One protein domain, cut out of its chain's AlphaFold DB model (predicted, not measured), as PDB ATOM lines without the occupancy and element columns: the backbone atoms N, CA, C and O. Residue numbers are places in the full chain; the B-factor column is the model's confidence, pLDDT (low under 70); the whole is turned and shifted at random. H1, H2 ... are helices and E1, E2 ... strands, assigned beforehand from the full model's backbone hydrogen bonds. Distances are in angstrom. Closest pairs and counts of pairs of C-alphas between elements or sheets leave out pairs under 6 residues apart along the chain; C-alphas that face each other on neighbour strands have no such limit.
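This is residues 19 to 228 of the 247 residues of an uncharacterized protein of Candidatus Magasanikbacteria bacterium RIFOXYC12_FULL_33_11 (UniProt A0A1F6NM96). A long helix, H5, makes the core; a small, twisted sheet of three strands covers one side of it, and H11 crosses it on the other. H1 packs beside H5 with residues 19 to 23, H3 stands nearly square to the beginning of H5, H6 folds back from its far end, and H7 to H10 make a loose lobe away from the sheet. Printed are 210 residues with eleven named helices and three named strands, in the order H1 H2 E1 E2 E3, then H3 to H11; the class is mostly helix. The mixed sheet has the order E1 E3 E2. The whole is compact, with a radius of gyration of the C-alphas of 17.8 A and spans of 50 by 43 by 31 A.

Begin at E3, residues 64 to 71, the inner strand. E1, residues 38 to 42, is parallel to it, with N 40 and O 68 2.9 A apart; E2, residues 52 to 58, forms an antiparallel hairpin with it, with N 67 and O 55 2.8 A apart. H5, residues 105 to 127, is on one face, two layers of helix and sheet, at a height of 9.4 A over the sheet. H5 is the hub, touching four helices. H11, residues 210 to 225, touches it at Gly 118 and Ala 215, C-alphas 4.0 A apart, at a steep tilt of 56 degrees. H1, residues 19 to 30, touches it at Val 20 and Ile 110, 6.3 A between C-alphas; H3, residues 75 to 84, at Ala 75 and Glu 106, 5.2 A; H6, residues 138 to 151, at Phe 127 and Ala 138, 5.1 A. H2, residues 32 to 36, and H1 only just touch, only at the corner, with 3 pairs of C-alphas within 8 A. H4, residues 86 to 96, touches H11 and also H10, residues 195 to 207, where the C-alphas of Ser 87 and Phe 200 are 5.8 A apart. H7, residues 160 to 166, touches H10; H8, residues 173 to 179, is near H10 and near H9, residues 181 to 185. Every O i to N i+4 pair is within hydrogen-bond range except in H2, 0 of 1, H3, 2 of 6, and H9, 0 of 1; their O i to N i+3 counts are 1 of 2, 5 of 7 and 2 of 2.

Find C-alpha 105 at (114.879, 117.400, 67.795); H5 runs 32.2 A from there. H11, 22.3 A long, ends at C-alpha 225, (102.237, 108.861, 55.417). E3 spans 22.3 A and H6 20.4 A.

The C-alphas of Arg 61 and Asn 193, the two farthest apart, are 52.1 A apart. The printed part has no cut, and no link is long. The pLDDT is under 70 at residues 35, 50 and 131 to 136.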
ATOM      1  N   ASN A  19     105.489 122.665  64.622       87.25
ATOM      2  CA  ASN A  19     105.481 121.251  64.232       87.25
ATOM      3  C   ASN A  19     104.375 120.468  64.951       87.25
ATOM      4  O   ASN A  19     103.647 119.702  64.328       87.25
ATOM      5  N   VAL A  20     104.199 120.715  66.252       89.75
ATOM      6  CA  VAL A  20     103.133 120.111  67.062       89.75
ATOM      7  C   VAL A  20     101.761 120.522  66.545       89.75
ATOM      8  O   VAL A  20     100.889 119.679  66.348       89.75
ATOM      9  N   ARG A  21     101.570 121.818  66.282       89.81
ATOM     10  CA  ARG A  21     100.323 122.328  65.710       89.81
ATOM     11  C   ARG A  21     100.007 121.630  64.388       89.81
ATOM     12  O   ARG A  21      98.876 121.197  64.197       89.81
ATOM     13  N   LYS A  22     101.004 121.477  63.513       91.88
ATOM     14  CA  LYS A  22     100.837 120.815  62.216       91.88
ATOM     15  C   LYS A  22     100.435 119.345  62.360       91.88
ATOM     16  O   LYS A  22      99.516 118.912  61.669       91.88
ATOM     17  N   VAL A  23     101.072 118.606  63.274       94.00
ATOM     18  CA  VAL A  23     100.693 117.222  63.611       94.00
ATOM     19  C   VAL A  23      99.229 117.153  64.033       94.00
ATOM     20  O   VAL A  23      98.473 116.361  63.475       94.00
ATOM     21  N   LEU A  24      98.814 118.003  64.974       91.81
ATOM     22  CA  LEU A  24      97.450 118.003  65.506       91.81
ATOM     23  C   LEU A  24      96.413 118.377  64.441       91.81
ATOM     24  O   LEU A  24      95.369 117.741  64.358       91.81
ATOM     25  N   GLU A  25      96.705 119.366  63.593       91.38
ATOM     26  CA  GLU A  25      95.831 119.747  62.478       91.38
ATOM     27  C   GLU A  25      95.603 118.578  61.509       91.38
ATOM     28  O   GLU A  25      94.459 118.289  61.161       91.38
ATOM     29  N   ILE A  26      96.667 117.875  61.106       94.06
ATOM     30  CA  ILE A  26      96.559 116.708  60.216       94.06
ATOM     31  C   ILE A  26      95.819 115.565  60.922       94.06
ATOM     32  O   ILE A  26      94.884 114.994  60.358       94.06
ATOM     33  N   ALA A  27      96.191 115.257  62.166       93.56
ATOM     34  CA  ALA A  27      95.604 114.161  62.929       93.56
ATOM     35  C   ALA A  27      94.100 114.357  63.152       93.56
ATOM     36  O   ALA A  27      93.330 113.422  62.980       93.56
ATOM     37  N   PHE A  28      93.654 115.569  63.477       90.44
ATOM     38  CA  PHE A  28      92.239 115.857  63.715       90.44
ATOM     39  C   PHE A  28      91.394 115.918  62.432       90.44
ATOM     40  O   PHE A  28      90.165 115.790  62.491       90.44
ATOM     41  N   LEU A  29      92.032 116.128  61.278       90.44
ATOM     42  CA  LEU A  29      91.393 115.991  59.970       90.44
ATOM     43  C   LEU A  29      91.230 114.518  59.579       90.44
ATOM     44  O   LEU A  29      90.170 114.149  59.076       90.44
ATOM     45  N   GLU A  30      92.255 113.693  59.806       92.81
ATOM     46  CA  GLU A  30      92.237 112.266  59.457       92.81
ATOM     47  C   GLU A  30      91.414 111.416  60.433       92.81
ATOM     48  O   GLU A  30      90.737 110.483  60.001       92.81
ATOM     49  N   TYR A  31      91.439 111.758  61.721       90.50
ATOM     50  CA  TYR A  31      90.786 111.024  62.805       90.50
ATOM     51  C   TYR A  31      89.777 111.938  63.517       90.50
ATOM     52  O   TYR A  31      90.103 112.576  64.524       90.50
ATOM     53  N   PRO A  32      88.542 112.074  62.994       83.31
ATOM     54  CA  PRO A  32      87.519 112.945  63.570       83.31
ATOM     55  C   PRO A  32      87.203 112.667  65.045       83.31
ATOM     56  O   PRO A  32      86.761 113.576  65.748       83.31
ATOM     57  N   GLU A  33      87.431 111.444  65.518       80.69
ATOM     58  CA  GLU A  33      87.306 111.012  66.912       80.69
ATOM     59  C   GLU A  33      88.243 111.770  67.867       80.69
ATOM     60  O   GLU A  33      87.939 111.931  69.050       80.69
ATOM     61  N   PHE A  34      89.339 112.336  67.362       84.19
ATOM     62  CA  PHE A  34      90.261 113.154  68.146       84.19
ATOM     63  C   PHE A  34      89.730 114.560  68.473       84.19
ATOM     64  O   PHE A  34      90.311 115.263  69.299       84.19
ATOM     65  N   LYS A  35      88.599 114.991  67.894       67.25
ATOM     66  CA  LYS A  35      88.019 116.330  68.142       67.25
ATOM     67  C   LYS A  35      87.610 116.579  69.596       67.25
ATOM     68  O   LYS A  35      87.420 117.731  69.980       67.25
ATOM     69  N   ASN A  36      87.486 115.520  70.392       77.75
ATOM     70  CA  ASN A  36      87.148 115.601  71.809       77.75
ATOM     71  C   ASN A  36      88.381 115.607  72.730       77.75
ATOM     72  O   ASN A  36      88.218 115.601  73.946       77.75
ATOM     73  N   ILE A  37      89.602 115.641  72.185       84.19
ATOM     74  CA  ILE A  37      90.834 115.680  72.983       84.19
ATOM     75  C   ILE A  37      91.069 117.088  73.540       84.19
ATOM     76  O   ILE A  37      90.954 118.098  72.843       84.19
ATOM     77  N   ASN A  38      91.449 117.164  74.814       86.81
ATOM     78  CA  ASN A  38      91.921 118.392  75.435       86.81
ATOM     79  C   ASN A  38      93.427 118.582  75.201       86.81
ATOM     80  O   ASN A  38      94.205 117.651  75.370       86.81
ATOM     81  N   ILE A  39      93.862 119.799  74.873       87.56
ATOM     82  CA  ILE A  39      95.289 120.110  74.736       87.56
ATOM     83  C   ILE A  39      95.701 121.105  75.813       87.56
ATOM     84  O   ILE A  39      95.146 122.207  75.934       87.56
ATOM     85  N   LYS A  40      96.717 120.723  76.583       87.69
ATOM     86  CA  LYS A  40      97.309 121.536  77.639       87.69
ATOM     87  C   LYS A  40      98.800 121.697  77.397       87.69
ATOM     88  O   LYS A  40      99.468 120.747  77.018       87.69
ATOM     89  N   THR A  41      99.326 122.888  77.656       86.69
ATOM     90  CA  THR A  41     100.773 123.102  77.695       86.69
ATOM     91  C   THR A  41     101.286 123.111  79.132       86.69
ATOM     92  O   THR A  41     100.540 123.441  80.063       86.69
ATOM     93  N   PHE A  42     102.549 122.747  79.326       86.31
ATOM     94  CA  PHE A  42     103.235 122.841  80.612       86.31
ATOM     95  C   PHE A  42     104.680 123.292  80.413       86.31
ATOM     96  O   PHE A  42     105.296 122.964  79.408       86.31
ATOM     97  N   SER A  43     105.243 124.038  81.358       84.31
ATOM     98  CA  SER A  43     106.676 124.345  81.325       84.31
ATOM     99  C   SER A  43     107.464 123.142  81.876       84.31
ATOM    100  O   SER A  43     107.110 122.671  82.963       84.31
ATOM    101  N   PRO A  44     108.480 122.625  81.160       81.69
ATOM    102  CA  PRO A  44     109.265 121.474  81.612       81.69
ATOM    103  C   PRO A  44     110.033 121.811  82.895       81.69
ATOM    104  O   PRO A  44     110.480 122.947  83.068       81.69
ATOM    105  N   ARG A  45     110.153 120.844  83.814       78.06
ATOM    106  CA  ARG A  45     110.866 121.042  85.090       78.06
ATOM    107  C   ARG A  45     112.335 120.649  84.998       78.06
ATOM    108  O   ARG A  45     113.155 121.228  85.704       78.06
ATOM    109  N   ASP A  46     112.636 119.678  84.147       78.69
ATOM    110  CA  ASP A  46     113.968 119.165  83.855       78.69
ATOM    111  C   ASP A  46     114.069 118.733  82.379       78.69
ATOM    112  O   ASP A  46     113.107 118.858  81.614       78.69
ATOM    113  N   ASP A  47     115.243 118.237  81.981       77.44
ATOM    114  CA  ASP A  47     115.504 117.776  80.612       77.44
ATOM    115  C   ASP A  47     114.686 116.524  80.233       77.44
ATOM    116  O   ASP A  47     114.451 116.285  79.051       77.44
ATOM    117  N   PHE A  48     114.216 115.741  81.213       75.06
ATOM    118  CA  PHE A  48     113.407 114.532  81.004       75.06
ATOM    119  C   PHE A  48     111.933 114.852  80.722       75.06
ATOM    120  O   PHE A  48     111.250 114.074  80.060       75.06
ATOM    121  N   ASP A  49     111.459 116.008  81.186       75.19
ATOM    122  CA  ASP A  49     110.103 116.520  80.976       75.19
ATOM    123  C   ASP A  49     109.913 117.185  79.589       75.19
ATOM    124  O   ASP A  49     108.849 117.748  79.292       75.19
ATOM    125  N   ALA A  50     110.933 117.178  78.725       65.81
ATOM    126  CA  ALA A  50     110.840 117.744  77.385       65.81
ATOM    127  C   ALA A  50     110.050 116.805  76.446       65.81
ATOM    128  O   ALA A  50     110.347 115.626  76.312       65.81
ATOM    129  N   GLY A  51     109.016 117.316  75.770       77.56
ATOM    130  CA  GLY A  51     108.175 116.521  74.863       77.56
ATOM    131  C   GLY A  51     106.696 116.641  75.191       77.56
ATOM    132  O   GLY A  51     106.108 117.713  75.035       77.56
ATOM    133  N   GLY A  52     106.084 115.548  75.625       86.50
ATOM    134  CA  GLY A  52     104.674 115.501  75.969       86.50
ATOM    135  C   GLY A  52     104.310 114.187  76.637       86.50
ATOM    136  O   GLY A  52     105.120 113.271  76.700       86.50
ATOM    137  N   TYR A  53     103.102 114.143  77.168       90.62
ATOM    138  CA  TYR A  53     102.492 112.946  77.724       90.62
ATOM    139  C   TYR A  53     100.982 113.073  77.583       90.62
ATOM    140  O   TYR A  53     100.444 114.186  77.540       90.62
ATOM    141  N   TYR A  54     100.273 111.959  77.562       91.69
ATOM    142  CA  TYR A  54      98.822 111.964  77.632       91.69
ATOM    143  C   TYR A  54      98.311 111.542  79.017       91.69
ATOM    144  O   TYR A  54      99.021 110.948  79.829       91.69
ATOM    145  N   LYS A  55      97.059 111.889  79.312       91.19
ATOM    146  CA  LYS A  55      96.311 111.385  80.469       91.19
ATOM    147  C   LYS A  55      94.811 111.504  80.238       91.19
ATOM    148  O   LYS A  55      94.382 112.273  79.379       91.19
ATOM    149  N   PHE A  56      94.013 110.845  81.066       89.19
ATOM    150  CA  PHE A  56      92.578 111.108  81.148       89.19
ATOM    151  C   PHE A  56      92.277 112.150  82.233       89.19
ATOM    152  O   PHE A  56      92.947 112.223  83.265       89.19
ATOM    153  N   ILE A  57      91.301 113.009  81.965       87.88
ATOM    154  CA  ILE A  57      90.702 113.943  82.924       87.88
ATOM    155  C   ILE A  57      89.191 113.734  82.925       87.88
ATOM    156  O   ILE A  57      88.648 113.265  81.935       87.88
ATOM    157  N   GLU A  58      88.504 114.144  83.981       87.00
ATOM    158  CA  GLU A  58      87.041 114.115  84.009       87.00
ATOM    159  C   GLU A  58      86.452 115.420  83.465       87.00
ATOM    160  O   GLU A  58      86.958 116.525  83.711       87.00
ATOM    161  N   ASP A  59      85.363 115.299  82.714       83.44
ATOM    162  CA  ASP A  59      84.547 116.426  82.293       83.44
ATOM    163  C   ASP A  59      83.586 116.887  83.410       83.44
ATOM    164  O   ASP A  59      83.598 116.403  84.540       83.44
ATOM    165  N   LYS A  60      82.718 117.864  83.120       83.56
ATOM    166  CA  LYS A  60      81.761 118.382  84.121       83.56
ATOM    167  C   LYS A  60      80.685 117.372  84.541       83.56
ATOM    168  O   LYS A  60      79.930 117.666  85.465       83.56
ATOM    169  N   ARG A  61      80.544 116.268  83.814       84.62
ATOM    170  CA  ARG A  61      79.592 115.181  84.048       84.62
ATOM    171  C   ARG A  61      80.267 113.951  84.662       84.62
ATOM    172  O   ARG A  61      79.545 113.032  85.018       84.62
ATOM    173  N   GLY A  62      81.590 113.977  84.845       82.12
ATOM    174  CA  GLY A  62      82.376 112.842  85.329       82.12
ATOM    175  C   GLY A  62      82.844 111.905  84.216       82.12
ATOM    176  O   GLY A  62      83.391 110.855  84.516       82.12
ATOM    177  N   GLU A  63      82.647 112.264  82.945       82.25
ATOM    178  CA  GLU A  63      83.043 111.422  81.815       82.25
ATOM    179  C   GLU A  63      84.536 111.597  81.504       82.25
ATOM    180  O   GLU A  63      85.036 112.734  81.519       82.25
ATOM    181  N   PRO A  64      85.261 110.518  81.168       83.56
ATOM    182  CA  PRO A  64      86.669 110.607  80.830       83.56
ATOM    183  C   PRO A  64      86.893 111.328  79.494       83.56
ATOM    184  O   PRO A  64      86.305 111.020  78.459       83.56
ATOM    185  N   ILE A  65      87.817 112.285  79.507       86.56
ATOM    186  CA  ILE A  65      88.307 113.019  78.345       86.56
ATOM    187  C   ILE A  65      89.815 112.816  78.244       86.56
ATOM    188  O   ILE A  65      90.563 113.113  79.178       86.56
ATOM    189  N   ALA A  66      90.278 112.378  77.077       88.88
ATOM    190  CA  ALA A  66      91.700 112.326  76.775       88.88
ATOM    191  C   ALA A  66      92.298 113.743  76.727       88.88
ATOM    192  O   ALA A  66      91.770 114.642  76.067       88.88
ATOM    193  N   GLN A  67      93.420 113.948  77.411       89.75
ATOM    194  CA  GLN A  67      94.203 115.177  77.402       89.75
ATOM    195  C   GLN A  67      95.629 114.881  76.944       89.75
ATOM    196  O   GLN A  67      96.307 114.054  77.547       89.75
ATOM    197  N   ILE A  68      96.111 115.619  75.945       90.88
ATOM    198  CA  ILE A  68      97.537 115.684  75.614       90.88
ATOM    199  C   ILE A  68      98.138 116.885  76.339       90.88
ATOM    200  O   ILE A  68      97.661 118.018  76.211       90.88
ATOM    201  N   CYS A  69      99.195 116.630  77.095       89.94
ATOM    202  CA  CYS A  69     100.031 117.625  77.740       89.94
ATOM    203  C   CYS A  69     101.319 117.795  76.931       89.94
ATOM    204  O   CYS A  69     102.028 116.828  76.683       89.94
ATOM    205  N   ILE A  70     101.630 119.024  76.531       88.88
ATOM    206  CA  ILE A  70     102.745 119.338  75.631       88.88
ATOM    207  C   ILE A  70     103.685 120.319  76.317       88.88
ATOM    208  O   ILE A  70     103.248 121.338  76.856       88.88
ATOM    209  N   SER A  71     104.975 120.016  76.290       87.62
ATOM    210  CA  SER A  71     106.002 120.890  76.839       87.62
ATOM    211  C   SER A  71     106.040 122.219  76.076       87.62
ATOM    212  O   SER A  71     105.962 122.265  74.846       87.62
ATOM    213  N   GLU A  72     106.107 123.325  76.810       84.38
ATOM    214  CA  GLU A  72     106.256 124.669  76.262       84.38
ATOM    215  C   GLU A  72     107.682 124.887  75.762       84.38
ATOM    216  O   GLU A  72     108.640 124.614  76.478       84.38
ATOM    217  N   GLY A  73     107.814 125.478  74.576       78.75
ATOM    218  CA  GLY A  73     109.100 125.838  73.980       78.75
ATOM    219  C   GLY A  73     109.312 125.204  72.611       78.75
ATOM    220  O   GLY A  73     108.432 124.537  72.074       78.75
ATOM    221  N   ASP A  74     110.461 125.473  71.998       82.25
ATOM    222  CA  ASP A  74     110.773 124.935  70.675       82.25
ATOM    223  C   ASP A  74     111.398 123.534  70.763       82.25
ATOM    224  O   ASP A  74     111.704 123.014  71.838       82.25
ATOM    225  N   ALA A  75     111.590 122.908  69.604       85.25
ATOM    226  CA  ALA A  75     112.191 121.586  69.527       85.25
ATOM    227  C   ALA A  75     113.616 121.534  70.113       85.25
ATOM    228  O   ALA A  75     114.080 120.449  70.443       85.25
ATOM    229  N   LYS A  76     114.319 122.663  70.304       86.75
ATOM    230  CA  LYS A  76     115.684 122.652  70.852       86.75
ATOM    231  C   LYS A  76     115.725 122.199  72.306       86.75
ATOM    232  O   LYS A  76     116.761 121.709  72.739       86.75
ATOM    233  N   LEU A  77     114.611 122.303  73.033       85.06
ATOM    234  CA  LEU A  77     114.491 121.732  74.376       85.06
ATOM    235  C   LEU A  77     114.630 120.204  74.388       85.06
ATOM    236  O   LEU A  77     114.919 119.633  75.428       85.06
ATOM    237  N   LEU A  78     114.464 119.543  73.240       87.69
ATOM    238  CA  LEU A  78     114.632 118.097  73.096       87.69
ATOM    239  C   LEU A  78     116.073 117.695  72.753       87.69
ATOM    240  O   LEU A  78     116.351 116.505  72.651       87.69
ATOM    241  N   VAL A  79     116.996 118.647  72.557       90.69
ATOM    242  CA  VAL A  79     118.402 118.324  72.254       90.69
ATOM    243  C   VAL A  79     119.025 117.442  73.343       90.69
ATOM    244  O   VAL A  79     119.575 116.408  72.975       90.69
ATOM    245  N   PRO A  80     118.894 117.750  74.652       89.06
ATOM    246  CA  PRO A  80     119.425 116.875  75.699       89.06
ATOM    247  C   PRO A  80     118.830 115.461  75.658       89.06
ATOM    248  O   PRO A  80     119.530 114.489  75.932       89.06
ATOM    249  N   LEU A  81     117.559 115.316  75.257       86.94
ATOM    250  CA  LEU A  81     116.910 114.007  75.162       86.94
ATOM    251  C   LEU A  81     117.489 113.108  74.076       86.94
ATOM    252  O   LEU A  81     117.418 111.890  74.225       86.94
ATOM    253  N   LEU A  82     118.074 113.671  73.015       89.44
ATOM    254  CA  LEU A  82     118.735 112.861  71.991       89.44
ATOM    255  C   LEU A  82     119.882 112.031  72.583       89.44
ATOM    256  O   LEU A  82     120.076 110.881  72.185       89.44
ATOM    257  N   ASP A  83     120.576 112.593  73.572       86.56
ATOM    258  CA  ASP A  83     121.692 111.945  74.254       86.56
ATOM    259  C   ASP A  83     121.217 111.126  75.461       86.56
ATOM    260  O   ASP A  83     121.552 109.948  75.581       86.56
ATOM    261  N   ILE A  84     120.379 111.712  76.324       85.50
ATOM    262  CA  ILE A  84     119.897 111.071  77.560       85.50
ATOM    263  C   ILE A  84     119.035 109.835  77.256       85.50
ATOM    264  O   ILE A  84     119.076 108.845  77.981       85.50
ATOM    265  N   ARG A  85     118.253 109.864  76.168       85.38
ATOM    266  CA  ARG A  85     117.346 108.777  75.757       85.38
ATOM    267  C   ARG A  85     117.804 108.108  74.465       85.38
ATOM    268  O   ARG A  85     116.977 107.684  73.656       85.38
ATOM    269  N   LYS A  86     119.119 107.958  74.280       86.75
ATOM    270  CA  LYS A  86     119.735 107.397  73.065       86.75
ATOM    271  C   LYS A  86     119.130 106.062  72.610       86.75
ATOM    272  O   LYS A  86     118.918 105.861  71.412       86.75
ATOM    273  N   SER A  87     118.814 105.163  73.544       87.12
ATOM    274  CA  SER A  87     118.166 103.874  73.250       87.12
ATOM    275  C   SER A  87     116.779 104.064  72.628       87.12
ATOM    276  O   SER A  87     116.508 103.533  71.553       87.12
ATOM    277  N   SER A  88     115.947 104.905  73.249       88.94
ATOM    278  CA  SER A  88     114.603 105.266  72.772       88.94
ATOM    279  C   SER A  88     114.659 105.914  71.384       88.94
ATOM    280  O   SER A  88     113.966 105.510  70.454       88.94
ATOM    281  N   VAL A  89     115.573 106.871  71.210       92.00
ATOM    282  CA  VAL A  89     115.829 107.581  69.948       92.00
ATOM    283  C   VAL A  89     116.219 106.617  68.830       92.00
ATOM    284  O   VAL A  89     115.721 106.727  67.709       92.00
ATOM    285  N   THR A  90     117.075 105.642  69.140       92.31
ATOM    286  CA  THR A  90     117.510 104.621  68.183       92.31
ATOM    287  C   THR A  90     116.348 103.723  67.758       92.31
ATOM    288  O   THR A  90     116.178 103.485  66.564       92.31
ATOM    289  N   MET A  91     115.514 103.277  68.701       91.12
ATOM    290  CA  MET A  91     114.328 102.463  68.399       91.12
ATOM    291  C   MET A  91     113.311 103.238  67.544       91.12
ATOM    292  O   MET A  91     112.840 102.725  66.528       91.12
ATOM    293  N   ASN A  92     113.054 104.509  67.872       94.25
ATOM    294  CA  ASN A  92     112.172 105.380  67.086       94.25
ATOM    295  C   ASN A  92     112.683 105.556  65.649       94.25
ATOM    296  O   ASN A  92     111.912 105.466  64.691       94.25
ATOM    297  N   ALA A  93     113.991 105.775  65.478       94.69
ATOM    298  CA  ALA A  93     114.616 105.898  64.163       94.69
ATOM    299  C   ALA A  93     114.474 104.611  63.336       94.69
ATOM    300  O   ALA A  93     114.082 104.667  62.169       94.69
ATOM    301  N   GLN A  94     114.698 103.447  63.955       93.94
ATOM    302  CA  GLN A  94     114.510 102.146  63.310       93.94
ATOM    303  C   GLN A  94     113.065 101.944  62.843       93.94
ATOM    304  O   GLN A  94     112.839 101.516  61.711       93.94
ATOM    305  N   MET A  95     112.076 102.312  63.662       93.44
ATOM    306  CA  MET A  95     110.662 102.234  63.276       93.44
ATOM    307  C   MET A  95     110.311 103.179  62.130       93.44
ATOM    308  O   MET A  95     109.528 102.829  61.241       93.44
ATOM    309  N   LEU A  96     110.931 104.357  62.098       95.12
ATOM    310  CA  LEU A  96     110.836 105.279  60.972       95.12
ATOM    311  C   LEU A  96     111.608 104.803  59.731       95.12
ATOM    312  O   LEU A  96     111.367 105.330  58.651       95.12
ATOM    313  N   GLY A  97     112.456 103.778  59.837       94.62
ATOM    314  CA  GLY A  97     113.289 103.308  58.728       94.62
ATOM    315  C   GLY A  97     114.410 104.288  58.374       94.62
ATOM    316  O   GLY A  97     114.820 104.359  57.219       94.62
ATOM    317  N   ILE A  98     114.882 105.068  59.348       94.75
ATOM    318  CA  ILE A  98     115.961 106.043  59.171       94.75
ATOM    319  C   ILE A  98     117.159 105.692  60.054       94.75
ATOM    320  O   ILE A  98     117.045 104.984  61.053       94.75
ATOM    321  N   ASP A  99     118.322 106.228  59.692       93.81
ATOM    322  CA  ASP A  99     119.509 106.174  60.543       93.81
ATOM    323  C   ASP A  99     119.281 106.991  61.830       93.81
ATOM    324  O   ASP A  99     118.713 108.085  61.775       93.81
ATOM    325  N   SER A 100     119.726 106.492  62.988       92.75
ATOM    326  CA  SER A 100     119.527 107.176  64.274       92.75
ATOM    327  C   SER A 100     120.202 108.547  64.337       92.75
ATOM    328  O   SER A 100     119.667 109.454  64.971       92.75
ATOM    329  N   SER A 101     121.300 108.753  63.603       92.19
ATOM    330  CA  SER A 101     121.957 110.062  63.470       92.19
ATOM    331  C   SER A 101     121.113 111.105  62.729       92.19
ATOM    332  O   SER A 101     121.404 112.298  62.799       92.19
ATOM    333  N   LYS A 102     120.052 110.678  62.030       94.06
ATOM    334  CA  LYS A 102     119.097 111.567  61.354       94.06
ATOM    335  C   LYS A 102     117.931 111.989  62.246       94.06
ATOM    336  O   LYS A 102     117.129 112.812  61.805       94.06
ATOM    337  N   MET A 103     117.810 111.459  63.467       95.00
ATOM    338  CA  MET A 103     116.768 111.896  64.395       95.00
ATOM    339  C   MET A 103     117.071 113.317  64.884       95.00
ATOM    340  O   MET A 103     117.895 113.524  65.770       95.00
ATOM    341  N   SER A 104     116.403 114.308  64.294       93.88
ATOM    342  CA  SER A 104     116.504 115.696  64.748       93.88
ATOM    343  C   SER A 104     115.563 115.961  65.930       93.88
ATOM    344  O   SER A 104     114.577 115.235  66.098       93.88
ATOM    345  N   PRO A 105     115.796 117.023  66.723       93.06
ATOM    346  CA  PRO A 105     114.879 117.400  67.795       93.06
ATOM    347  C   PRO A 105     113.449 117.647  67.285       93.06
ATOM    348  O   PRO A 105     112.478 117.300  67.947       93.06
ATOM    349  N   GLU A 106     113.297 118.200  66.077       93.12
ATOM    350  CA  GLU A 106     111.992 118.405  65.443       93.12
ATOM    351  C   GLU A 106     111.290 117.085  65.123       93.12
ATOM    352  O   GLU A 106     110.094 116.953  65.385       93.12
ATOM    353  N   LEU A 107     112.017 116.114  64.561       95.19
ATOM    354  CA  LEU A 107     111.452 114.806  64.243       95.19
ATOM    355  C   LEU A 107     111.102 114.032  65.517       95.19
ATOM    356  O   LEU A 107     110.041 113.413  65.572       95.19
ATOM    357  N   LEU A 108     111.932 114.136  66.558       94.94
ATOM    358  CA  LEU A 108     111.636 113.573  67.871       94.94
ATOM    359  C   LEU A 108     110.379 114.211  68.484       94.94
ATOM    360  O   LEU A 108     109.526 113.489  68.991       94.94
ATOM    361  N   GLN A 109     110.212 115.537  68.383       93.50
ATOM    362  CA  GLN A 109     109.002 116.225  68.856       93.50
ATOM    363  C   GLN A 109     107.748 115.693  68.164       93.50
ATOM    364  O   GLN A 109     106.737 115.430  68.814       93.50
ATOM    365  N   ILE A 110     107.818 115.549  66.838       95.12
ATOM    366  CA  ILE A 110     106.728 115.007  66.030       95.12
ATOM    367  C   ILE A 110     106.423 113.578  66.483       95.12
ATOM    368  O   ILE A 110     105.264 113.289  66.770       95.12
ATOM    369  N   PHE A 111     107.449 112.730  66.617       96.44
ATOM    370  CA  PHE A 111     107.296 111.346  67.059       96.44
ATOM    371  C   PHE A 111     106.604 111.252  68.414       96.44
ATOM    372  O   PHE A 111     105.579 110.581  68.501       96.44
ATOM    373  N   ILE A 112     107.090 111.977  69.426       94.62
ATOM    374  CA  ILE A 112     106.506 111.986  70.775       94.62
ATOM    375  C   ILE A 112     105.020 112.356  70.713       94.62
ATOM    376  O   ILE A 112     104.180 111.602  71.182       94.62
ATOM    377  N   ILE A 113     104.653 113.463  70.058       94.75
ATOM    378  CA  ILE A 113     103.239 113.877  70.010       94.75
ATOM    379  C   ILE A 113     102.370 112.882  69.238       94.75
ATOM    380  O   ILE A 113     101.236 112.617  69.635       94.75
ATOM    381  N   THR A 114     102.879 112.310  68.146       96.75
ATOM    382  CA  THR A 114     102.143 111.268  67.422       96.75
ATOM    383  C   THR A 114     102.021 109.972  68.218       96.75
ATOM    384  O   THR A 114     100.997 109.306  68.109       96.75
ATOM    385  N   HIS A 115     103.006 109.639  69.051       97.25
ATOM    386  CA  HIS A 115     102.966 108.495  69.955       97.25
ATOM    387  C   HIS A 115     101.872 108.693  71.017       97.25
ATOM    388  O   HIS A 115     101.007 107.831  71.168       97.25
ATOM    389  N   GLU A 116     101.794 109.873  71.641       95.31
ATOM    390  CA  GLU A 116     100.712 110.199  72.586       95.31
ATOM    391  C   GLU A 116      99.316 110.111  71.940       95.31
ATOM    392  O   GLU A 116      98.366 109.598  72.537       95.31
ATOM    393  N   LEU A 117      99.176 110.564  70.687       95.50
ATOM    394  CA  LEU A 117      97.942 110.380  69.908       95.50
ATOM    395  C   LEU A 117      97.637 108.898  69.648       95.50
ATOM    396  O   LEU A 117      96.470 108.509  69.617       95.50
ATOM    397  N   GLY A 118      98.671 108.074  69.484       96.44
ATOM    398  CA  GLY A 118      98.559 106.629  69.337       96.44
ATOM    399  C   GLY A 118      97.930 105.968  70.559       96.44
ATOM    400  O   GLY A 118      97.017 105.165  70.394       96.44
ATOM    401  N   HIS A 119      98.317 106.363  71.772       94.94
ATOM    402  CA  HIS A 119      97.656 105.884  72.990       94.94
ATOM    403  C   HIS A 119      96.189 106.310  73.087       94.94
ATOM    404  O   HIS A 119      95.337 105.527  73.499       94.94
ATOM    405  N   ILE A 120      95.865 107.539  72.682       92.75
ATOM    406  CA  ILE A 120      94.469 107.993  72.684       92.75
ATOM    407  C   ILE A 120      93.644 107.200  71.669       92.75
ATOM    408  O   ILE A 120      92.502 106.835  71.948       92.75
ATOM    409  N   ARG A 121      94.222 106.891  70.506       92.94
ATOM    410  CA  ARG A 121      93.578 106.026  69.519       92.94
ATOM    411  C   ARG A 121      93.387 104.606  70.039       92.94
ATOM    412  O   ARG A 121      92.322 104.043  69.817       92.94
ATOM    413  N   ASP A 122      94.387 104.058  70.721       92.81
ATOM    414  CA  ASP A 122      94.323 102.735  71.345       92.81
ATOM    415  C   ASP A 122      93.123 102.648  72.291       92.81
ATOM    416  O   ASP A 122      92.243 101.812  72.104       92.81
ATOM    417  N   TYR A 123      92.996 103.622  73.200       90.56
ATOM    418  CA  TYR A 123      91.830 103.758  74.070       90.56
ATOM    419  C   TYR A 123      90.511 103.768  73.290       90.56
ATOM    420  O   TYR A 123      89.600 103.004  73.592       90.56
ATOM    421  N   GLN A 124      90.398 104.615  72.265       87.62
ATOM    422  CA  GLN A 124      89.155 104.774  71.506       87.62
ATOM    423  C   GLN A 124      88.752 103.504  70.750       87.62
ATOM    424  O   GLN A 124      87.567 103.180  70.683       87.62
ATOM    425  N   VAL A 125      89.726 102.806  70.166       87.94
ATOM    426  CA  VAL A 125      89.484 101.653  69.292       87.94
ATOM    427  C   VAL A 125      89.345 100.359  70.087       87.94
ATOM    428  O   VAL A 125      88.468  99.563  69.764       87.94
ATOM    429  N   ASN A 126      90.178 100.157  71.107       85.69
ATOM    430  CA  ASN A 126      90.323  98.866  71.780       85.69
ATOM    431  C   ASN A 126      89.705  98.813  73.183       85.69
ATOM    432  O   ASN A 126      89.505  97.716  73.679       85.69
ATOM    433  N   PHE A 127      89.395  99.951  73.816       86.62
ATOM    434  CA  PHE A 127      88.846  99.972  75.181       86.62
ATOM    435  C   PHE A 127      87.459 100.619  75.222       86.62
ATOM    436  O   PHE A 127      86.480  99.988  75.592       86.62
ATOM    437  N   ALA A 128      87.330 101.872  74.782       81.75
ATOM    438  CA  ALA A 128      86.068 102.618  74.836       81.75
ATOM    439  C   ALA A 128      84.968 102.033  73.934       81.75
ATOM    440  O   ALA A 128      83.785 102.292  74.149       81.75
ATOM    441  N   SER A 129      85.363 101.285  72.902       71.31
ATOM    442  CA  SER A 129      84.451 100.635  71.959       71.31
ATOM    443  C   SER A 129      84.201  99.157  72.284       71.31
ATOM    444  O   SER A 129      83.469  98.513  71.531       71.31
ATOM    445  N   ASP A 130      84.803  98.616  73.351       71.00
ATOM    446  CA  ASP A 130      84.689  97.202  73.716       71.00
ATOM    447  C   ASP A 130      83.392  96.949  74.516       71.00
ATOM    448  O   ASP A 130      83.236  97.469  75.624       71.00
ATOM    449  N   PRO A 131      82.421  96.191  73.964       56.81
ATOM    450  CA  PRO A 131      81.171  95.882  74.653       56.81
ATOM    451  C   PRO A 131      81.327  94.841  75.775       56.81
ATOM    452  O   PRO A 131      80.377  94.659  76.539       56.81
ATOM    453  N   ASP A 132      82.477  94.165  75.864       64.00
ATOM    454  CA  ASP A 132      82.705  93.006  76.728       64.00
ATOM    455  C   ASP A 132      83.558  93.329  77.970       64.00
ATOM    456  O   ASP A 132      83.955  92.418  78.697       64.00
ATOM    457  N   LEU A 133      83.809  94.611  78.273       63.50
ATOM    458  CA  LEU A 133      84.424  95.009  79.543       63.50
ATOM    459  C   LEU A 133      83.521  94.553  80.701       63.50
ATOM    460  O   LEU A 133      82.450  95.117  80.935       63.50
ATOM    461  N   GLU A 134      83.935  93.501  81.412       56.06
ATOM    462  CA  GLU A 134      83.185  92.843  82.491       56.06
ATOM    463  C   GLU A 134      83.040  93.750  83.735       56.06
ATOM    464  O   GLU A 134      83.615  93.508  84.795       56.06
ATOM    465  N   GLY A 135      82.255  94.825  83.627       57.56
ATOM    466  CA  GLY A 135      81.963  95.756  84.721       57.56
ATOM    467  C   GLY A 135      83.094  96.725  85.083       57.56
ATOM    468  O   GLY A 135      82.996  97.377  86.122       57.56
ATOM    469  N   TRP A 136      84.139  96.820  84.258       67.19
ATOM    470  CA  TRP A 136      85.211  97.814  84.380       67.19
ATOM    471  C   TRP A 136      84.963  98.997  83.443       67.19
ATOM    472  O   TRP A 136      84.554  98.815  82.297       67.19
ATOM    473  N   GLU A 137      85.246 100.211  83.914       82.00
ATOM    474  CA  GLU A 137      85.297 101.380  83.037       82.00
ATOM    475  C   GLU A 137      86.510 101.255  82.100       82.00
ATOM    476  O   GLU A 137      87.602 100.869  82.520       82.00
ATOM    477  N   ALA A 138      86.355 101.618  80.825       84.12
ATOM    478  CA  ALA A 138      87.400 101.461  79.803       84.12
ATOM    479  C   ALA A 138      88.747 102.115  80.173       84.12
ATOM    480  O   ALA A 138      89.810 101.658  79.751       84.12
ATOM    481  N   VAL A 139      88.710 103.205  80.946       84.94
ATOM    482  CA  VAL A 139      89.917 103.898  81.423       84.94
ATOM    483  C   VAL A 139      90.646 103.082  82.487       84.94
ATOM    484  O   VAL A 139      91.875 103.047  82.475       84.94
ATOM    485  N   ASP A 140      89.906 102.412  83.369       87.62
ATOM    486  CA  ASP A 140      90.475 101.607  84.449       87.62
ATOM    487  C   ASP A 140      91.144 100.350  83.892       87.62
ATOM    488  O   ASP A 140      92.244 100.002  84.313       87.62
ATOM    489  N   GLU A 141      90.536  99.715  82.885       87.81
ATOM    490  CA  GLU A 141      91.134  98.564  82.198       87.81
ATOM    491  C   GLU A 141      92.443  98.960  81.495       87.81
ATOM    492  O   GLU A 141      93.476  98.305  81.653       87.81
ATOM    493  N   MET A 142      92.444 100.088  80.774       90.06
ATOM    494  CA  MET A 142      93.663 100.595  80.139       90.06
ATOM    495  C   MET A 142      94.749 100.928  81.174       90.06
ATOM    496  O   MET A 142      95.929 100.645  80.947       90.06
ATOM    497  N   ALA A 143      94.372 101.526  82.308       89.50
ATOM    498  CA  ALA A 143      95.294 101.825  83.399       89.50
ATOM    499  C   ALA A 143      95.873 100.542  84.014       89.50
ATOM    500  O   ALA A 143      97.089 100.443  84.177       89.50
ATOM    501  N   TYR A 144      95.038  99.532  84.260       90.50
ATOM    502  CA  TYR A 144      95.462  98.240  84.791       90.50
ATOM    503  C   TYR A 144      96.448  97.525  83.867       90.50
ATOM    504  O   TYR A 144      97.497  97.069  84.324       90.50
ATOM    505  N   GLN A 145      96.184  97.489  82.557       89.75
ATOM    506  CA  GLN A 145      97.125  96.894  81.601       89.75
ATOM    507  C   GLN A 145      98.487  97.601  81.614       89.75
ATOM    508  O   GLN A 145      99.529  96.954  81.516       89.75
ATOM    509  N   ARG A 146      98.503  98.924  81.782       89.56
ATOM    510  CA  ARG A 146      99.743  99.709  81.877       89.56
ATOM    511  C   ARG A 146     100.505  99.446  83.164       89.56
ATOM    512  O   ARG A 146     101.720  99.276  83.124       89.56
ATOM    513  N   GLU A 147      99.810  99.386  84.293       92.75
ATOM    514  CA  GLU A 147     100.427  99.007  85.565       92.75
ATOM    515  C   GLU A 147     101.009  97.592  85.493       92.75
ATOM    516  O   GLU A 147     102.149  97.372  85.908       92.75
ATOM    517  N   ALA A 148     100.287  96.653  84.876       93.44
ATOM    518  CA  ALA A 148     100.772  95.297  84.660       93.44
ATOM    519  C   ALA A 148     102.071  95.283  83.837       93.44
ATOM    520  O   ALA A 148     103.010  94.580  84.209       93.44
ATOM    521  N   VAL A 149     102.185  96.111  82.789       94.44
ATOM    522  CA  VAL A 149     103.441  96.275  82.033       94.44
ATOM    523  C   VAL A 149     104.586  96.712  82.944       94.44
ATOM    524  O   VAL A 149     105.641  96.079  82.922       94.44
ATOM    525  N   LEU A 150     104.388  97.735  83.782       94.94
ATOM    526  CA  LEU A 150     105.438  98.232  84.679       94.94
ATOM    527  C   LEU A 150     105.911  97.167  85.680       94.94
ATOM    528  O   LEU A 150     107.097  97.115  86.008       94.94
ATOM    529  N   THR A 151     105.019  96.290  86.144       94.94
ATOM    530  CA  THR A 151     105.379  95.218  87.093       94.94
ATOM    531  C   THR A 151     106.277  94.142  86.474       94.94
ATOM    532  O   THR A 151     106.972  93.433  87.202       94.94
ATOM    533  N   MET A 152     106.281  94.040  85.141       93.50
ATOM    534  CA  MET A 152     107.013  93.033  84.370       93.50
ATOM    535  C   MET A 152     108.365  93.528  83.837       93.50
ATOM    536  O   MET A 152     109.087  92.758  83.205       93.50
ATOM    537  N   LEU A 153     108.718  94.795  84.075       96.44
ATOM    538  CA  LEU A 153     109.981  95.373  83.615       96.44
ATOM    539  C   LEU A 153     111.199  94.840  84.400       96.44
ATOM    540  O   LEU A 153     111.033  94.381  85.535       96.44
ATOM    541  N   PRO A 154     112.426  94.936  83.834       96.31
ATOM    542  CA  PRO A 154     113.663  94.518  84.505       96.31
ATOM    543  C   PRO A 154     113.828  95.107  85.909       96.31
ATOM    544  O   PRO A 154     114.131  94.378  86.851       96.31
ATOM    545  N   ILE A 155     113.580  96.409  86.054       97.06
ATOM    546  CA  ILE A 155     113.350  97.050  87.349       97.06
ATOM    547  C   ILE A 155     111.849  97.304  87.451       97.06
ATOM    548  O   ILE A 155     111.265  98.010  86.625       97.06
ATOM    549  N   ARG A 156     111.206  96.670  88.432       95.50
ATOM    550  CA  ARG A 156     109.742  96.618  88.515       95.50
ATOM    551  C   ARG A 156     109.174  97.965  88.952       95.50
ATOM    552  O   ARG A 156     109.714  98.624  89.831       95.50
ATOM    553  N   ASN A 157     108.017  98.318  88.400       95.56
ATOM    554  CA  ASN A 157     107.227  99.500  88.764       95.56
ATOM    555  C   ASN A 157     107.904 100.858  88.501       95.56
ATOM    556  O   ASN A 157     107.414 101.874  88.990       95.56
ATOM    557  N   ILE A 158     108.984 100.900  87.715       95.56
ATOM    558  CA  ILE A 158     109.635 102.145  87.294       95.56
ATOM    559  C   ILE A 158     109.624 102.239  85.769       95.56
ATOM    560  O   ILE A 158     110.056 101.326  85.072       95.56
ATOM    561  N   ASN A 159     109.099 103.327  85.208       93.38
ATOM    562  CA  ASN A 159     109.167 103.515  83.759       93.38
ATOM    563  C   ASN A 159     110.594 103.935  83.335       93.38
ATOM    564  O   ASN A 159     111.376 104.404  84.171       93.38
ATOM    565  N   PRO A 160     110.957 103.810  82.046       92.62
ATOM    566  CA  PRO A 160     112.306 104.146  81.586       92.62
ATOM    567  C   PRO A 160     112.732 105.599  81.848       92.62
ATOM    568  O   PRO A 160     113.912 105.852  82.082       92.62
ATOM    569  N   THR A 161     111.796 106.559  81.827       90.44
ATOM    570  CA  THR A 161     112.093 107.973  82.112       90.44
ATOM    571  C   THR A 161     112.530 108.162  83.556       90.44
ATOM    572  O   THR A 161     113.558 108.786  83.810       90.44
ATOM    573  N   ASP A 162     111.759 107.611  84.492       92.44
ATOM    574  CA  ASP A 162     112.038 107.736  85.918       92.44
ATOM    575  C   ASP A 162     113.309 106.977  86.291       92.44
ATOM    576  O   ASP A 162     114.135 107.519  87.019       92.44
ATOM    577  N   LEU A 163     113.547 105.801  85.699       94.00
ATOM    578  CA  LEU A 163     114.798 105.076  85.910       94.00
ATOM    579  C   LEU A 163     116.010 105.873  85.414       94.00
ATOM    580  O   LEU A 163     116.999 105.998  86.132       94.00
ATOM    581  N   ALA A 164     115.940 106.450  84.212       91.56
ATOM    582  CA  ALA A 164     117.024 107.278  83.687       91.56
ATOM    583  C   ALA A 164     117.289 108.510  84.570       91.56
ATOM    584  O   ALA A 164     118.443 108.897  84.758       91.56
ATOM    585  N   ARG A 165     116.237 109.090  85.161       91.06
ATOM    586  CA  ARG A 165     116.351 110.188  86.127       91.06
ATOM    587  C   ARG A 165     116.971 109.726  87.452       91.06
ATOM    588  O   ARG A 165     117.827 110.422  87.986       91.06
ATOM    589  N   GLU A 166     116.579 108.570  87.981       93.12
ATOM    590  CA  GLU A 166     117.113 108.020  89.238       93.12
ATOM    591  C   GLU A 166     118.572 107.563  89.129       93.12
ATOM    592  O   GLU A 166     119.332 107.649  90.100       93.12
ATOM    593  N   LEU A 167     118.974 107.096  87.945       92.88
ATOM    594  CA  LEU A 167     120.350 106.708  87.646       92.88
ATOM    595  C   LEU A 167     121.224 107.891  87.204       92.88
ATOM    596  O   LEU A 167     122.430 107.720  87.013       92.88
ATOM    597  N   ALA A 168     120.662 109.098  87.088       89.25
ATOM    598  CA  ALA A 168     121.434 110.293  86.780       89.25
ATOM    599  C   ALA A 168     122.474 110.551  87.886       89.25
ATOM    600  O   ALA A 168     122.142 110.847  89.032       89.25
ATOM    601  N   GLY A 169     123.756 110.440  87.531       88.12
ATOM    602  CA  GLY A 169     124.875 110.606  88.465       88.12
ATOM    603  C   GLY A 169     125.321 109.330  89.183       88.12
ATOM    604  O   GLY A 169     126.213 109.411  90.023       88.12
ATOM    605  N   VAL A 170     124.752 108.165  88.859       94.25
ATOM    606  CA  VAL A 170     125.300 106.866  89.278       94.25
ATOM    607  C   VAL A 170     126.537 106.548  88.433       94.25
ATOM    608  O   VAL A 170     126.503 106.667  87.210       94.25
ATOM    609  N   GLU A 171     127.644 106.159  89.072       93.56
ATOM    610  CA  GLU A 171     128.947 106.047  88.390       93.56
ATOM    611  C   GLU A 171     129.275 104.632  87.894       93.56
ATOM    612  O   GLU A 171     130.122 104.461  87.016       93.56
ATOM    613  N   ASN A 172     128.657 103.595  88.466       96.12
ATOM    614  CA  ASN A 172     128.965 102.208  88.120       96.12
ATOM    615  C   ASN A 172     127.770 101.258  88.297       96.12
ATOM    616  O   ASN A 172     126.831 101.533  89.041       96.12
ATOM    617  N   LEU A 173     127.837 100.104  87.625       96.94
ATOM    618  CA  LEU A 173     126.783  99.087  87.650       96.94
ATOM    619  C   LEU A 173     126.555  98.499  89.052       96.94
ATOM    620  O   LEU A 173     125.419  98.189  89.389       96.94
ATOM    621  N   GLN A 174     127.593  98.361  89.885       97.69
ATOM    622  CA  GLN A 174     127.437  97.760  91.215       97.69
ATOM    623  C   GLN A 174     126.467  98.566  92.086       97.69
ATOM    624  O   GLN A 174     125.612  97.982  92.743       97.69
ATOM    625  N   GLU A 175     126.539  99.894  92.024       97.50
ATOM    626  CA  GLU A 175     125.599 100.770  92.725       97.50
ATOM    627  C   GLU A 175     124.148 100.570  92.252       97.50
ATOM    628  O   GLU A 175     123.229 100.570  93.072       97.50
ATOM    629  N   VAL A 176     123.930 100.324  90.956       97.31
ATOM    630  CA  VAL A 176     122.603  99.973  90.420       97.31
ATOM    631  C   VAL A 176     122.124  98.640  90.994       97.31
ATOM    632  O   VAL A 176     120.993  98.551  91.459       97.31
ATOM    633  N   LEU A 177     122.987  97.620  91.018       97.06
ATOM    634  CA  LEU A 177     122.663  96.279  91.526       97.06
ATOM    635  C   LEU A 177     122.393  96.239  93.034       97.06
ATOM    636  O   LEU A 177     121.736  95.307  93.507       97.06
ATOM    637  N   ASP A 178     122.938  97.196  93.778       96.81
ATOM    638  CA  ASP A 178     122.697  97.344  95.212       96.81
ATOM    639  C   ASP A 178     121.367  98.063  95.483       96.81
ATOM    640  O   ASP A 178     120.666  97.715  96.434       96.81
ATOM    641  N   ARG A 179     120.999  99.038  94.638       96.69
ATOM    642  CA  ARG A 179     119.724  99.772  94.723       96.69
ATOM    643  C   ARG A 179     118.535  98.959  94.203       96.69
ATOM    644  O   ARG A 179     117.474  99.002  94.817       96.69
ATOM    645  N   PHE A 180     118.733  98.213  93.118       97.06
ATOM    646  CA  PHE A 180     117.711  97.431  92.411       97.06
ATOM    647  C   PHE A 180     118.152  95.967  92.276       97.06
ATOM    648  O   PHE A 180     118.498  95.510  91.182       97.06
ATOM    649  N   PRO A 181     118.219  95.209  93.383       96.25
ATOM    650  CA  PRO A 181     118.697  93.830  93.357       96.25
ATOM    651  C   PRO A 181     117.841  92.898  92.485       96.25
ATOM    652  O   PRO A 181     118.363  91.895  91.995       96.25
ATOM    653  N   GLU A 182     116.566  93.223  92.266       94.69
ATOM    654  CA  GLU A 182     115.616  92.460  91.452       94.69
ATOM    655  C   GLU A 182     116.023  92.343  89.982       94.69
ATOM    656  O   GLU A 182     115.638  91.378  89.326       94.69
ATOM    657  N   ILE A 183     116.864  93.246  89.467       95.38
ATOM    658  CA  ILE A 183     117.345  93.162  88.083       95.38
ATOM    659  C   ILE A 183     118.144  91.875  87.824       95.38
ATOM    660  O   ILE A 183     118.220  91.406  86.695       95.38
ATOM    661  N   LYS A 184     118.691  91.249  88.875       95.69
ATOM    662  CA  LYS A 184     119.377  89.947  88.797       95.69
ATOM    663  C   LYS A 184     118.425  88.790  88.473       95.69
ATOM    664  O   LYS A 184     118.887  87.714  88.112       95.69
ATOM    665  N   GLU A 185     117.117  88.992  88.634       95.06
ATOM    666  CA  GLU A 185     116.067  88.029  88.277       95.06
ATOM    667  C   GLU A 185     115.616  88.174  86.814       95.06
ATOM    668  O   GLU A 185     114.856  87.337  86.320       95.06
ATOM    669  N   TYR A 186     116.058  89.225  86.115       95.38
ATOM    670  CA  TYR A 186     115.708  89.457  84.721       95.38
ATOM    671  C   TYR A 186     116.316  88.363  83.819       95.38
ATOM    672  O   TYR A 186     117.523  88.132  83.891       95.38
ATOM    673  N   PRO A 187     115.537  87.710  82.929       93.69
ATOM    674  CA  PRO A 187     116.034  86.606  82.101       93.69
ATOM    675  C   PRO A 187     117.217  86.916  81.175       93.69
ATOM    676  O   PRO A 187     117.811  85.974  80.672       93.69
ATOM    677  N   GLY A 188     117.528  88.191  80.916       93.25
ATOM    678  CA  GLY A 188     118.690  88.623  80.128       93.25
ATOM    679  C   GLY A 188     119.762  89.325  80.962       93.25
ATOM    680  O   GLY A 188     120.485  90.171  80.440       93.25
ATOM    681  N   PHE A 189     119.819  89.063  82.271       96.44
ATOM    682  CA  PHE A 189     120.757  89.723  83.180       96.44
ATOM    683  C   PHE A 189     122.225  89.489  82.793       96.44
ATOM    684  O   PHE A 189     123.045  90.386  82.967       96.44
ATOM    685  N   GLU A 190     122.567  88.326  82.229       96.12
ATOM    686  CA  GLU A 190     123.929  88.020  81.776       96.12
ATOM    687  C   GLU A 190     124.469  88.973  80.697       96.12
ATOM    688  O   GLU A 190     125.686  89.120  80.568       96.12
ATOM    689  N   ASP A 191     123.584  89.644  79.955       95.62
ATOM    690  CA  ASP A 191     123.956  90.604  78.915       95.62
ATOM    691  C   ASP A 191     124.162  92.028  79.474       95.62
ATOM    692  O   ASP A 191     124.674  92.904  78.772       95.62
ATOM    693  N   ILE A 192     123.810  92.274  80.742       96.88
ATOM    694  CA  ILE A 192     123.904  93.588  81.387       96.88
ATOM    695  C   ILE A 192     125.303  93.779  81.980       96.88
ATOM    696  O   ILE A 192     125.635  93.239  83.036       96.88
ATOM    697  N   ASN A 193     126.121  94.602  81.319       96.81
ATOM    698  CA  ASN A 193     127.516  94.846  81.697       96.81
ATOM    699  C   ASN A 193     127.793  96.303  82.106       96.81
ATOM    700  O   ASN A 193     128.878  96.624  82.597       96.81
ATOM    701  N   SER A 194     126.818  97.193  81.929       96.38
ATOM    702  CA  SER A 194     126.928  98.625  82.193       96.38
ATOM    703  C   SER A 194     125.589  99.239  82.620       96.38
ATOM    704  O   SER A 194     124.540  98.606  82.514       96.38
ATOM    705  N   ILE A 195     125.615 100.491  83.095       95.06
ATOM    706  CA  ILE A 195     124.396 101.269  83.389       95.06
ATOM    707  C   ILE A 195     123.564 101.468  82.114       95.06
ATOM    708  O   ILE A 195     122.340 101.364  82.149       95.06
ATOM    709  N   ASP A 196     124.227 101.696  80.979       92.00
ATOM    710  CA  ASP A 196     123.558 101.871  79.690       92.00
ATOM    711  C   ASP A 196     122.806 100.602  79.272       92.00
ATOM    712  O   ASP A 196     121.703 100.703  78.734       92.00
ATOM    713  N   ASP A 197     123.341  99.415  79.578       94.75
ATOM    714  CA  ASP A 197     122.656  98.146  79.303       94.75
ATOM    715  C   ASP A 197     121.402  97.980  80.170       94.75
ATOM    716  O   ASP A 197     120.388  97.475  79.688       94.75
ATOM    717  N   VAL A 198     121.428  98.458  81.423       95.50
ATOM    718  CA  VAL A 198     120.243  98.489  82.298       95.50
ATOM    719  C   VAL A 198     119.161  99.384  81.702       95.50
ATOM    720  O   VAL A 198     118.017  98.958  81.545       95.50
ATOM    721  N   LEU A 199     119.523 100.615  81.329       93.88
ATOM    722  CA  LEU A 199     118.591 101.568  80.722       93.88
ATOM    723  C   LEU A 199     118.050 101.051  79.385       93.88
ATOM    724  O   LEU A 199     116.862 101.194  79.097       93.88
ATOM    725  N   PHE A 200     118.904 100.421  78.575       94.25
ATOM    726  CA  PHE A 200     118.509  99.806  77.314       94.25
ATOM    727  C   PHE A 200     117.541  98.640  77.524       94.25
ATOM    728  O   PHE A 200     116.520  98.586  76.840       94.25
ATOM    729  N   ALA A 201     117.822  97.731  78.463       95.50
ATOM    730  CA  ALA A 201     116.930  96.621  78.784       95.50
ATOM    731  C   ALA A 201     115.569  97.135  79.273       95.50
ATOM    732  O   ALA A 201     114.539  96.687  78.773       95.50
ATOM    733  N   GLN A 202     115.559  98.128  80.170       96.19
ATOM    734  CA  GLN A 202     114.327  98.740  80.669       96.19
ATOM    735  C   GLN A 202     113.487  99.343  79.535       96.19
ATOM    736  O   GLN A 202     112.296  99.057  79.422       96.19
ATOM    737  N   GLU A 203     114.103 100.164  78.679       95.12
ATOM    738  CA  GLU A 203     113.426 100.806  77.548       95.12
ATOM    739  C   GLU A 203     112.922  99.770  76.535       95.12
ATOM    740  O   GLU A 203     111.801  99.892  76.044       95.12
ATOM    741  N   ARG A 204     113.719  98.731  76.247       94.50
ATOM    742  CA  ARG A 204     113.345  97.658  75.320       94.50
ATOM    743  C   ARG A 204     112.109  96.913  75.805       94.50
ATOM    744  O   ARG A 204     111.156  96.797  75.043       94.50
ATOM    745  N   GLU A 205     112.117  96.412  77.038       95.62
ATOM    746  CA  GLU A 205     110.979  95.653  77.571       95.62
ATOM    747  C   GLU A 205     109.721  96.523  77.663       95.62
ATOM    748  O   GLU A 205     108.634  96.076  77.300       95.62
ATOM    749  N   TYR A 206     109.873  97.793  78.049       95.88
ATOM    750  CA  TYR A 206     108.763  98.742  78.067       95.88
ATOM    751  C   TYR A 206     108.157  98.929  76.668       95.88
ATOM    752  O   TYR A 206     106.956  98.727  76.482       95.88
ATOM    753  N   ARG A 207     108.987  99.216  75.658       93.69
ATOM    754  CA  ARG A 207     108.539  99.448  74.274       93.69
ATOM    755  C   ARG A 207     108.026  98.206  73.553       93.69
ATOM    756  O   ARG A 207     107.294  98.336  72.577       93.69
ATOM    757  N   LEU A 208     108.396  97.008  74.005       93.44
ATOM    758  CA  LEU A 208     107.862  95.747  73.483       93.44
ATOM    759  C   LEU A 208     106.480  95.394  74.053       93.44
ATOM    760  O   LEU A 208     105.859  94.430  73.596       93.44
ATOM    761  N   SER A 209     105.974  96.159  75.019       95.06
ATOM    762  CA  SER A 209     104.617  95.970  75.522       95.06
ATOM    763  C   SER A 209     103.562  96.337  74.472       95.06
ATOM    764  O   SER A 209     103.772  97.194  73.613       95.06
ATOM    765  N   ALA A 210     102.398  95.686  74.533       94.44
ATOM    766  CA  ALA A 210     101.333  95.908  73.555       94.44
ATOM    767  C   ALA A 210     100.875  97.384  73.446       94.44
ATOM    768  O   ALA A 210     100.772  97.857  72.307       94.44
ATOM    769  N   PRO A 211     100.674  98.135  74.554       93.19
ATOM    770  CA  PRO A 211     100.270  99.544  74.478       93.19
ATOM    771  C   PRO A 211     101.310 100.438  73.791       93.19
ATOM    772  O   PRO A 211     100.960 101.327  73.012       93.19
ATOM    773  N   GLU A 212     102.596 100.192  74.050       95.56
ATOM    774  CA  GLU A 212     103.699 100.968  73.476       95.56
ATOM    775  C   GLU A 212     103.911 100.626  71.997       95.56
ATOM    776  O   GLU A 212     103.986 101.523  71.157       95.56
ATOM    777  N   ILE A 213     103.869  99.334  71.635       96.00
ATOM    778  CA  ILE A 213     103.914  98.889  70.232       96.00
ATOM    779  C   ILE A 213     102.787  99.532  69.417       96.00
ATOM    780  O   ILE A 213     103.008  99.910  68.261       96.00
ATOM    781  N   TYR A 214     101.575  99.622  69.975       96.44
ATOM    782  CA  TYR A 214     100.448 100.252  69.289       96.44
ATOM    783  C   TYR A 214     100.745 101.725  68.994       96.44
ATOM    784  O   TYR A 214     100.634 102.161  67.842       96.44
ATOM    785  N   ALA A 215     101.160 102.479  70.014       96.81
ATOM    786  CA  ALA A 215     101.447 103.903  69.898       96.81
ATOM    787  C   ALA A 215     102.601 104.195  68.934       96.81
ATOM    788  O   ALA A 215     102.477 105.049  68.054       96.81
ATOM    789  N   ASP A 216     103.683 103.428  69.015       97.06
ATOM    790  CA  ASP A 216     104.838 103.559  68.134       97.06
ATOM    791  C   ASP A 216     104.522 103.224  66.667       97.06
ATOM    792  O   ASP A 216     104.970 103.905  65.734       97.06
ATOM    793  N   LYS A 217     103.719 102.180  66.424       97.50
ATOM    794  CA  LYS A 217     103.250 101.844  65.069       97.50
ATOM    795  C   LYS A 217     102.341 102.928  64.515       97.50
ATOM    796  O   LYS A 217     102.463 103.279  63.342       97.50
ATOM    797  N   PHE A 218     101.441 103.460  65.337       97.88
ATOM    798  CA  PHE A 218     100.604 104.582  64.938       97.88
ATOM    799  C   PHE A 218     101.465 105.796  64.561       97.88
ATOM    800  O   PHE A 218     101.325 106.313  63.453       97.88
ATOM    801  N   ALA A 219     102.404 106.185  65.427       98.06
ATOM    802  CA  ALA A 219     103.316 107.301  65.206       98.06
ATOM    803  C   ALA A 219     104.125 107.145  63.914       98.06
ATOM    804  O   ALA A 219     104.085 108.002  63.031       98.06
ATOM    805  N   SER A 220     104.819 106.016  63.763       97.62
ATOM    806  CA  SER A 220     105.668 105.760  62.598       97.62
ATOM    807  C   SER A 220     104.881 105.735  61.284       97.62
ATOM    808  O   SER A 220     105.320 106.340  60.304       97.62
ATOM    809  N   ASN A 221     103.704 105.104  61.254       97.31
ATOM    810  CA  ASN A 221     102.853 105.076  60.065       97.31
ATOM    811  C   ASN A 221     102.299 106.462  59.724       97.31
ATOM    812  O   ASN A 221     102.321 106.857  58.559       97.31
ATOM    813  N   PHE A 222     101.839 107.212  60.730       97.75
ATOM    814  CA  PHE A 222     101.338 108.570  60.544       97.75
ATOM    815  C   PHE A 222     102.421 109.486  59.964       97.75
ATOM    816  O   PHE A 222     102.188 110.176  58.973       97.75
ATOM    817  N   ILE A 223     103.629 109.454  60.535       97.75
ATOM    818  CA  ILE A 223     104.746 110.294  60.090       97.75
ATOM    819  C   ILE A 223     105.166 109.945  58.666       97.75
ATOM    820  O   ILE A 223     105.339 110.851  57.855       97.75
ATOM    821  N   LYS A 224     105.312 108.653  58.346       95.56
ATOM    822  CA  LYS A 224     105.679 108.212  56.990       95.56
ATOM    823  C   LYS A 224     104.638 108.638  55.961       95.56
ATOM    824  O   LYS A 224     105.000 109.130  54.898       95.56
ATOM    825  N   LYS A 225     103.352 108.480  56.290       95.75
ATOM    826  CA  LYS A 225     102.237 108.861  55.417       95.75
ATOM    827  C   LYS A 225     102.206 110.365  55.135       95.75
ATOM    828  O   LYS A 225     101.963 110.753  54.002       95.75
ATOM    829  N   HIS A 226     102.466 111.191  56.149       96.25
ATOM    830  CA  HIS A 226     102.367 112.658  56.075       96.25
ATOM    831  C   HIS A 226     103.727 113.354  56.007       96.25
ATOM    832  O   HIS A 226     103.864 114.516  56.399       96.25
ATOM    833  N   ALA A 227     104.765 112.649  55.554       94.25
ATOM    834  CA  ALA A 227     106.139 113.138  55.626       94.25
ATOM    835  C   ALA A 227     106.339 114.455  54.854       94.25
ATOM    836  O   ALA A 227     107.135 115.306  55.264       94.25
ATOM    837  N   PHE A 228     105.602 114.645  53.757       92.50
ATOM    838  CA  PHE A 228     105.630 115.874  52.969       92.50
ATOM    839  C   PHE A 228     104.948 117.034  53.709       92.50
ATOM    840  O   PHE A 228     105.551 118.091  53.893       92.50
TER     841      PHE A 228